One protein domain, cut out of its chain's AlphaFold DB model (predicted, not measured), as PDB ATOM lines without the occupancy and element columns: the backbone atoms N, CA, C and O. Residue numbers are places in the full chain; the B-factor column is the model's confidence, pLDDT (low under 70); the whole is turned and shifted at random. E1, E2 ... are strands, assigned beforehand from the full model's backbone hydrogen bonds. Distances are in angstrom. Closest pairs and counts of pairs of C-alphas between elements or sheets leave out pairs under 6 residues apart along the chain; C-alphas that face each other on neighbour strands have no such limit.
ATOM      1  N   LEU A  10     141.262 200.763  72.001       94.94
ATOM      2  CA  LEU A  10     140.608 200.618  70.713       94.94
ATOM      3  C   LEU A  10     140.135 199.170  70.563       94.94
ATOM      4  O   LEU A  10     140.929 198.249  70.753       94.94
ATOM      5  N   GLN A  11     138.866 198.971  70.233       95.50
ATOM      6  CA  GLN A  11     138.232 197.666  70.127       95.50
ATOM      7  C   GLN A  11     137.465 197.510  68.822       95.50
ATOM      8  O   GLN A  11     136.881 198.468  68.311       95.50
ATOM      9  N   ALA A  12     137.421 196.279  68.327       94.75
ATOM     10  CA  ALA A  12     136.537 195.872  67.248       94.75
ATOM     11  C   ALA A  12     136.110 194.409  67.414       94.75
ATOM     12  O   ALA A  12     136.839 193.580  67.961       94.75
ATOM     13  N   ASP A  13     134.909 194.102  66.937       93.00
ATOM     14  CA  ASP A  13     134.233 192.821  67.148       93.00
ATOM     15  C   ASP A  13     133.736 192.166  65.848       93.00
ATOM     16  O   ASP A  13     133.276 191.024  65.880       93.00
ATOM     17  N   GLY A  14     133.879 192.828  64.693       94.44
ATOM     18  CA  GLY A  14     133.384 192.292  63.427       94.44
ATOM     19  C   GLY A  14     133.823 193.047  62.176       94.44
ATOM     20  O   GLY A  14     134.351 194.155  62.227       94.44
ATOM     21  N   VAL A  15     133.587 192.425  61.022       94.56
ATOM     22  CA  VAL A  15     133.740 193.056  59.701       94.56
ATOM     23  C   VAL A  15     132.549 193.985  59.450       94.56
ATOM     24  O   VAL A  15     131.415 193.609  59.729       94.56
ATOM     25  N   GLY A  16     132.796 195.180  58.921       93.81
ATOM     26  CA  GLY A  16     131.805 196.234  58.704       93.81
ATOM     27  C   GLY A  16     131.399 196.992  59.973       93.81
ATOM     28  O   GLY A  16     130.697 197.999  59.876       93.81
ATOM     29  N   ASN A  17     131.848 196.548  61.149       94.69
ATOM     30  CA  ASN A  17     131.497 197.170  62.420       94.69
ATOM     31  C   ASN A  17     132.362 198.400  62.698       94.69
ATOM     32  O   ASN A  17     133.515 198.486  62.276       94.69
ATOM     33  N   GLY A  18     131.795 199.349  63.443       94.75
ATOM     34  CA  GLY A  18     132.518 200.524  63.911       94.75
ATOM     35  C   GLY A  18     133.609 200.158  64.913       94.75
ATOM     36  O   GLY A  18     133.422 199.291  65.767       94.75
ATOM     37  N   VAL A  19     134.733 200.863  64.840       95.06
ATOM     38  CA  VAL A  19     135.775 200.777  65.862       95.06
ATOM     39  C   VAL A  19     135.348 201.595  67.078       95.06
ATOM     40  O   VAL A  19     134.945 202.751  66.953       95.06
ATOM     41  N   MET A  20     135.440 201.003  68.264       93.81
ATOM     42  CA  MET A  20     134.933 201.582  69.509       93.81
ATOM     43  C   MET A  20     136.024 201.678  70.575       93.81
ATOM     44  O   MET A  20     137.077 201.056  70.475       93.81
ATOM     45  N   LEU A  21     135.770 202.467  71.618       94.38
ATOM     46  CA  LEU A  21     136.578 202.453  72.834       94.38
ATOM     47  C   LEU A  21     135.934 201.525  73.861       94.38
ATOM     48  O   LEU A  21     134.754 201.673  74.177       94.38
ATOM     49  N   GLY A  22     136.718 200.612  74.423       92.19
ATOM     50  CA  GLY A  22     136.254 199.700  75.463       92.19
ATOM     51  C   GLY A  22     137.261 199.502  76.584       92.19
ATOM     52  O   GLY A  22     138.363 200.043  76.564       92.19
ATOM     53  N   ASN A  23     136.843 198.759  77.607       92.56
ATOM     54  CA  ASN A  23     137.619 198.590  78.842       92.56
ATOM     55  C   ASN A  23     138.535 197.357  78.816       92.56
ATOM     56  O   ASN A  23     139.408 197.239  79.674       92.56
ATOM     57  N   ASP A  24     138.316 196.427  77.880       90.25
ATOM     58  CA  ASP A  24     139.176 195.257  77.725       90.25
ATOM     59  C   ASP A  24     140.331 195.603  76.782       90.25
ATOM     60  O   ASP A  24     140.140 195.860  75.598       90.25
ATOM     61  N   CYS A  25     141.524 195.679  77.357       90.69
ATOM     62  CA  CYS A  25     142.760 196.046  76.676       90.69
ATOM     63  C   CYS A  25     143.687 194.848  76.433       90.69
ATOM     64  O   CYS A  25     144.771 195.032  75.885       90.69
ATOM     65  N   GLY A  26     143.321 193.656  76.912       88.31
ATOM     66  CA  GLY A  26     144.127 192.439  76.775       88.31
ATOM     67  C   GLY A  26     143.489 191.394  75.861       88.31
ATOM     68  O   GLY A  26     144.168 190.459  75.429       88.31
ATOM     69  N   GLY A  27     142.196 191.540  75.571       89.19
ATOM     70  CA  GLY A  27     141.436 190.610  74.758       89.19
ATOM     71  C   GLY A  27     141.768 190.657  73.261       89.19
ATOM     72  O   GLY A  27     142.349 191.622  72.758       89.19
ATOM     73  N   PRO A  28     141.351 189.623  72.504       88.44
ATOM     74  CA  PRO A  28     141.544 189.561  71.054       88.44
ATOM     75  C   PRO A  28     140.960 190.767  70.306       88.44
ATOM     76  O   PRO A  28     141.533 191.198  69.312       88.44
ATOM     77  N   SER A  29     139.865 191.346  70.811       92.25
ATOM     78  CA  SER A  29     139.195 192.508  70.216       92.25
ATOM     79  C   SER A  29     139.979 193.816  70.343       92.25
ATOM     80  O   SER A  29     139.632 194.779  69.667       92.25
ATOM     81  N   SER A  30     141.024 193.871  71.179       94.31
ATOM     82  CA  SER A  30     141.840 195.069  71.431       94.31
ATOM     83  C   SER A  30     143.319 194.917  71.065       94.31
ATOM     84  O   SER A  30     144.105 195.837  71.295       94.31
ATOM     85  N   ASN A  31     143.719 193.768  70.517       93.44
ATOM     86  CA  ASN A  31     145.109 193.475  70.171       93.44
ATOM     87  C   ASN A  31     145.392 193.852  68.712       93.44
ATOM     88  O   ASN A  31     145.133 193.075  67.792       93.44
ATOM     89  N   TRP A  32     145.927 195.058  68.518       93.38
ATOM     90  CA  TRP A  32     146.228 195.619  67.201       93.38
ATOM     91  C   TRP A  32     147.690 195.412  66.792       93.38
ATOM     92  O   TRP A  32     148.608 195.545  67.601       93.38
ATOM     93  N   TYR A  33     147.909 195.162  65.502       90.75
ATOM     94  CA  TYR A  33     149.212 194.918  64.887       90.75
ATOM     95  C   TYR A  33     149.401 195.787  63.645       90.75
ATOM     96  O   TYR A  33     148.469 195.984  62.864       90.75
ATOM     97  N   GLN A  34     150.624 196.268  63.425       90.00
ATOM     98  CA  GLN A  34     151.016 196.925  62.177       90.00
ATOM     99  C   GLN A  34     151.350 195.858  61.128       90.00
ATOM    100  O   GLN A  34     152.207 195.016  61.392       90.00
ATOM    101  N   ILE A  35     150.704 195.885  59.956       83.62
ATOM    102  CA  ILE A  35     150.843 194.797  58.960       83.62
ATOM    103  C   ILE A  35     151.360 195.216  57.577       83.62
ATOM    104  O   ILE A  35     151.634 194.356  56.747       83.62
ATOM    105  N   SER A  36     151.511 196.513  57.305       80.50
ATOM    106  CA  SER A  36     152.066 196.992  56.032       80.50
ATOM    107  C   SER A  36     153.571 197.243  56.129       80.50
ATOM    108  O   SER A  36     154.076 197.567  57.203       80.50
ATOM    109  N   ALA A  37     154.285 197.211  54.997       75.81
ATOM    110  CA  ALA A  37     155.695 197.626  54.938       75.81
ATOM    111  C   ALA A  37     155.896 199.058  55.472       75.81
ATOM    112  O   ALA A  37     156.866 199.356  56.163       75.81
ATOM    113  N   SER A  38     154.919 199.935  55.215       79.62
ATOM    114  CA  SER A  38     154.891 201.301  55.746       79.62
ATOM    115  C   SER A  38     154.505 201.395  57.226       79.62
ATOM    116  O   SER A  38     154.582 202.480  57.794       79.62
ATOM    117  N   LYS A  39     154.060 200.296  57.849       81.19
ATOM    118  CA  LYS A  39     153.542 200.217  59.226       81.19
ATOM    119  C   LYS A  39     152.380 201.173  59.523       81.19
ATOM    120  O   LYS A  39     152.137 201.533  60.672       81.19
ATOM    121  N   ARG A  40     151.646 201.578  58.482       82.12
ATOM    122  CA  ARG A  40     150.508 202.512  58.565       82.12
ATOM    123  C   ARG A  40     149.144 201.824  58.630       82.12
ATOM    124  O   ARG A  40     148.167 202.475  58.968       82.12
ATOM    125  N   GLN A  41     149.073 200.530  58.321       86.94
ATOM    126  CA  GLN A  41     147.839 199.750  58.430       86.94
ATOM    127  C   GLN A  41     147.789 199.031  59.778       86.94
ATOM    128  O   GLN A  41     148.695 198.254  60.093       86.94
ATOM    129  N   LEU A  42     146.732 199.288  60.548       92.75
ATOM    130  CA  LEU A  42     146.420 198.570  61.780       92.75
ATOM    131  C   LEU A  42     145.467 197.420  61.469       92.75
ATOM    132  O   LEU A  42     144.439 197.635  60.828       92.75
ATOM    133  N   SER A  43     145.794 196.232  61.965       93.38
ATOM    134  CA  SER A  43     144.928 195.058  61.901       93.38
ATOM    135  C   SER A  43     144.709 194.443  63.273       93.38
ATOM    136  O   SER A  43     145.555 194.600  64.152       93.38
ATOM    137  N   LEU A  44     143.630 193.689  63.432       93.69
ATOM    138  CA  LEU A  44     143.474 192.746  64.532       93.69
ATOM    139  C   LEU A  44     142.995 191.394  64.014       93.69
ATOM    140  O   LEU A  44     142.465 191.285  62.906       93.69
ATOM    141  N   LYS A  45     143.116 190.378  64.865       92.88
ATOM    142  CA  LYS A  45     142.506 189.071  64.641       92.88
ATOM    143  C   LYS A  45     141.290 188.918  65.547       92.88
ATOM    144  O   LYS A  45     141.423 188.883  66.767       92.88
ATOM    145  N   LEU A  46     140.112 188.817  64.941       91.56
ATOM    146  CA  LEU A  46     138.856 188.583  65.645       91.56
ATOM    147  C   LEU A  46     138.848 187.199  66.309       91.56
ATOM    148  O   LEU A  46     139.603 186.299  65.933       91.56
ATOM    149  N   ALA A  47     137.945 187.000  67.272       89.88
ATOM    150  CA  ALA A  47     137.817 185.731  67.996       89.88
ATOM    151  C   ALA A  47     137.508 184.533  67.074       89.88
ATOM    152  O   ALA A  47     137.930 183.415  67.354       89.88
ATOM    153  N   ASN A  48     136.822 184.768  65.950       88.94
ATOM    154  CA  ASN A  48     136.550 183.754  64.924       88.94
ATOM    155  C   ASN A  48     137.758 183.452  64.012       88.94
ATOM    156  O   ASN A  48     137.655 182.627  63.109       88.94
ATOM    157  N   GLY A  49     138.896 184.114  64.232       89.56
ATOM    158  CA  GLY A  49     140.129 183.938  63.476       89.56
ATOM    159  C   GLY A  49     140.286 184.853  62.261       89.56
ATOM    160  O   GLY A  49     141.373 184.867  61.684       89.56
ATOM    161  N   THR A  50     139.267 185.633  61.892       90.44
ATOM    162  CA  THR A  50     139.325 186.566  60.759       90.44
ATOM    163  C   THR A  50     140.232 187.755  61.070       90.44
ATOM    164  O   THR A  50     140.078 188.409  62.102       90.44
ATOM    165  N   SER A  51     141.153 188.065  60.156       90.94
ATOM    166  CA  SER A  51     141.968 189.281  60.218       90.94
ATOM    167  C   SER A  51     141.229 190.454  59.582       90.94
ATOM    168  O   SER A  51     140.767 190.362  58.443       90.94
ATOM    169  N   VAL A  52     141.145 191.568  60.300       93.38
ATOM    170  CA  VAL A  52     140.491 192.799  59.839       93.38
ATOM    171  C   VAL A  52     141.418 193.988  59.999       93.38
ATOM    172  O   VAL A  52     142.273 193.988  60.879       93.38
ATOM    173  N   CYS A  53     141.237 195.002  59.164       94.00
ATOM    174  CA  CYS A  53     141.994 196.242  59.168       94.00
ATOM    175  C   CYS A  53     141.092 197.429  59.477       94.00
ATOM    176  O   CYS A  53     139.915 197.419  59.116       94.00
ATOM    177  N   VAL A  54     141.661 198.460  60.104       93.69
ATOM    178  CA  VAL A  54     140.991 199.759  60.225       93.69
ATOM    179  C   VAL A  54     140.786 200.343  58.830       93.69
ATOM    180  O   VAL A  54     141.730 200.416  58.042       93.69
ATOM    181  N   ASP A  55     139.560 200.765  58.552       92.00
ATOM    182  CA  ASP A  55     139.121 201.312  57.276       92.00
ATOM    183  C   ASP A  55     138.184 202.511  57.497       92.00
ATOM    184  O   ASP A  55     137.626 202.694  58.585       92.00
ATOM    185  N   ILE A  56     138.026 203.350  56.476       90.62
ATOM    186  CA  ILE A  56     137.176 204.544  56.508       90.62
ATOM    187  C   ILE A  56     136.132 204.420  55.405       90.62
ATOM    188  O   ILE A  56     136.457 204.339  54.223       90.62
ATOM    189  N   VAL A  57     134.860 204.459  55.787       85.06
ATOM    190  CA  VAL A  57     133.739 204.432  54.834       85.06
ATOM    191  C   VAL A  57     133.309 205.856  54.439       85.06
ATOM    192  O   VAL A  57     133.616 206.798  55.168       85.06
ATOM    193  N   PRO A  58     132.571 206.057  53.323       87.44
ATOM    194  CA  PRO A  58     132.203 207.390  52.815       87.44
ATOM    195  C   PRO A  58     131.474 208.318  53.800       87.44
ATOM    196  O   PRO A  58     131.479 209.529  53.616       87.44
ATOM    197  N   SER A  59     130.871 207.777  54.861       87.25
ATOM    198  CA  SER A  59     130.288 208.552  55.962       87.25
ATOM    199  C   SER A  59     131.318 209.034  56.996       87.25
ATOM    200  O   SER A  59     130.933 209.469  58.078       87.25
ATOM    201  N   TYR A  60     132.615 208.919  56.693       80.94
ATOM    202  CA  TYR A  60     133.752 209.215  57.571       80.94
ATOM    203  C   TYR A  60     133.779 208.402  58.872       80.94
ATOM    204  O   TYR A  60     134.484 208.751  59.818       80.94
ATOM    205  N   ASN A  61     133.036 207.292  58.922       89.50
ATOM    206  CA  ASN A  61     133.075 206.379  60.054       89.50
ATOM    207  C   ASN A  61     134.319 205.495  59.967       89.50
ATOM    208  O   ASN A  61     134.644 204.970  58.900       89.50
ATOM    209  N   ILE A  62     134.970 205.307  61.112       94.00
ATOM    210  CA  ILE A  62     136.077 204.366  61.264       94.00
ATOM    211  C   ILE A  62     135.478 202.993  61.560       94.00
ATOM    212  O   ILE A  62     134.811 202.802  62.579       94.00
ATOM    213  N   VAL A  63     135.715 202.044  60.663       95.31
ATOM    214  CA  VAL A  63     135.196 200.676  60.743       95.31
ATOM    215  C   VAL A  63     136.332 199.667  60.619       95.31
ATOM    216  O   VAL A  63     137.466 200.025  60.301       95.31
ATOM    217  N   THR A  64     136.040 198.394  60.854       95.31
ATOM    218  CA  THR A  64     136.939 197.290  60.510       95.31
ATOM    219  C   THR A  64     136.444 196.539  59.289       95.31
ATOM    220  O   THR A  64     135.339 196.018  59.300       95.31
ATOM    221  N   ASN A  65     137.271 196.415  58.255       94.06
ATOM    222  CA  ASN A  65     136.973 195.628  57.056       94.06
ATOM    223  C   ASN A  65     138.050 194.576  56.791       94.06
ATOM    224  O   ASN A  65     139.102 194.562  57.430       94.06
ATOM    225  N   THR A  66     137.799 193.675  55.840       90.81
ATOM    226  CA  THR A  66     138.845 192.755  55.368       90.81
ATOM    227  C   THR A  66     140.025 193.568  54.840       90.81
ATOM    228  O   THR A  66     139.837 194.499  54.058       90.81
ATOM    229  N   CYS A  67     141.237 193.226  55.274       87.38
ATOM    230  CA  CYS A  67     142.446 193.932  54.868       87.38
ATOM    231  C   CYS A  67     142.635 193.871  53.348       87.38
ATOM    232  O   CYS A  67     142.777 192.789  52.780       87.38
TER     233      CYS A  67
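AT A GLANCE: This is residues 10 to 67 of the 89 residues of an uncharacterized protein of Nelumbo nucifera (UniProt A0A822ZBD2). With little regular structure, this is a small, twisted and curled sheet of four strands, E2 to E5, with the mostly looped residues 10 to 31, which include E1, over one face of it. Of the 58 printed residues, 21 are in five named strands, E1 to E5 in chain order, with no named helix: all strand. The sheet, order E2 E3 E4 E5, is an antiparallel meander, each strand neighbour to the one before. The whole is compact, radius of gyration of the C-alphas 10.7 A, spanning 28 by 27 by 19 A.

HOW THE PARTS SIT: Inner strand E4, residues 51 to 56, forms hairpins with E3, residues 42 to 45 (N 44 to O 52, 2.9 A), and edge strand E5, residues 62 to 66 (N 53 to O 65, 2.8 A). E3 forms another with edge strand E2, residues 32 to 34 (N 33 to O 43, 2.8 A). E1, residues 20 to 22, is apart from these strands; its residues 20 to 21 pair antiparallel with 10 to 11.

IN THESE COORDINATES: E4 measures 16.4 A from C-alpha 51 at (141.968, 189.281, 60.218), E5 13.3 A, E3 10.7 A. E1 begins at C-alpha 20 (134.933, 201.582, 69.509).

THE WHOLE: The farthest C-alphas, Gly 26 and Pro 58, are 30.7 A apart. The printed part has no cut or long link; no printed residue is under 70 pLDDT.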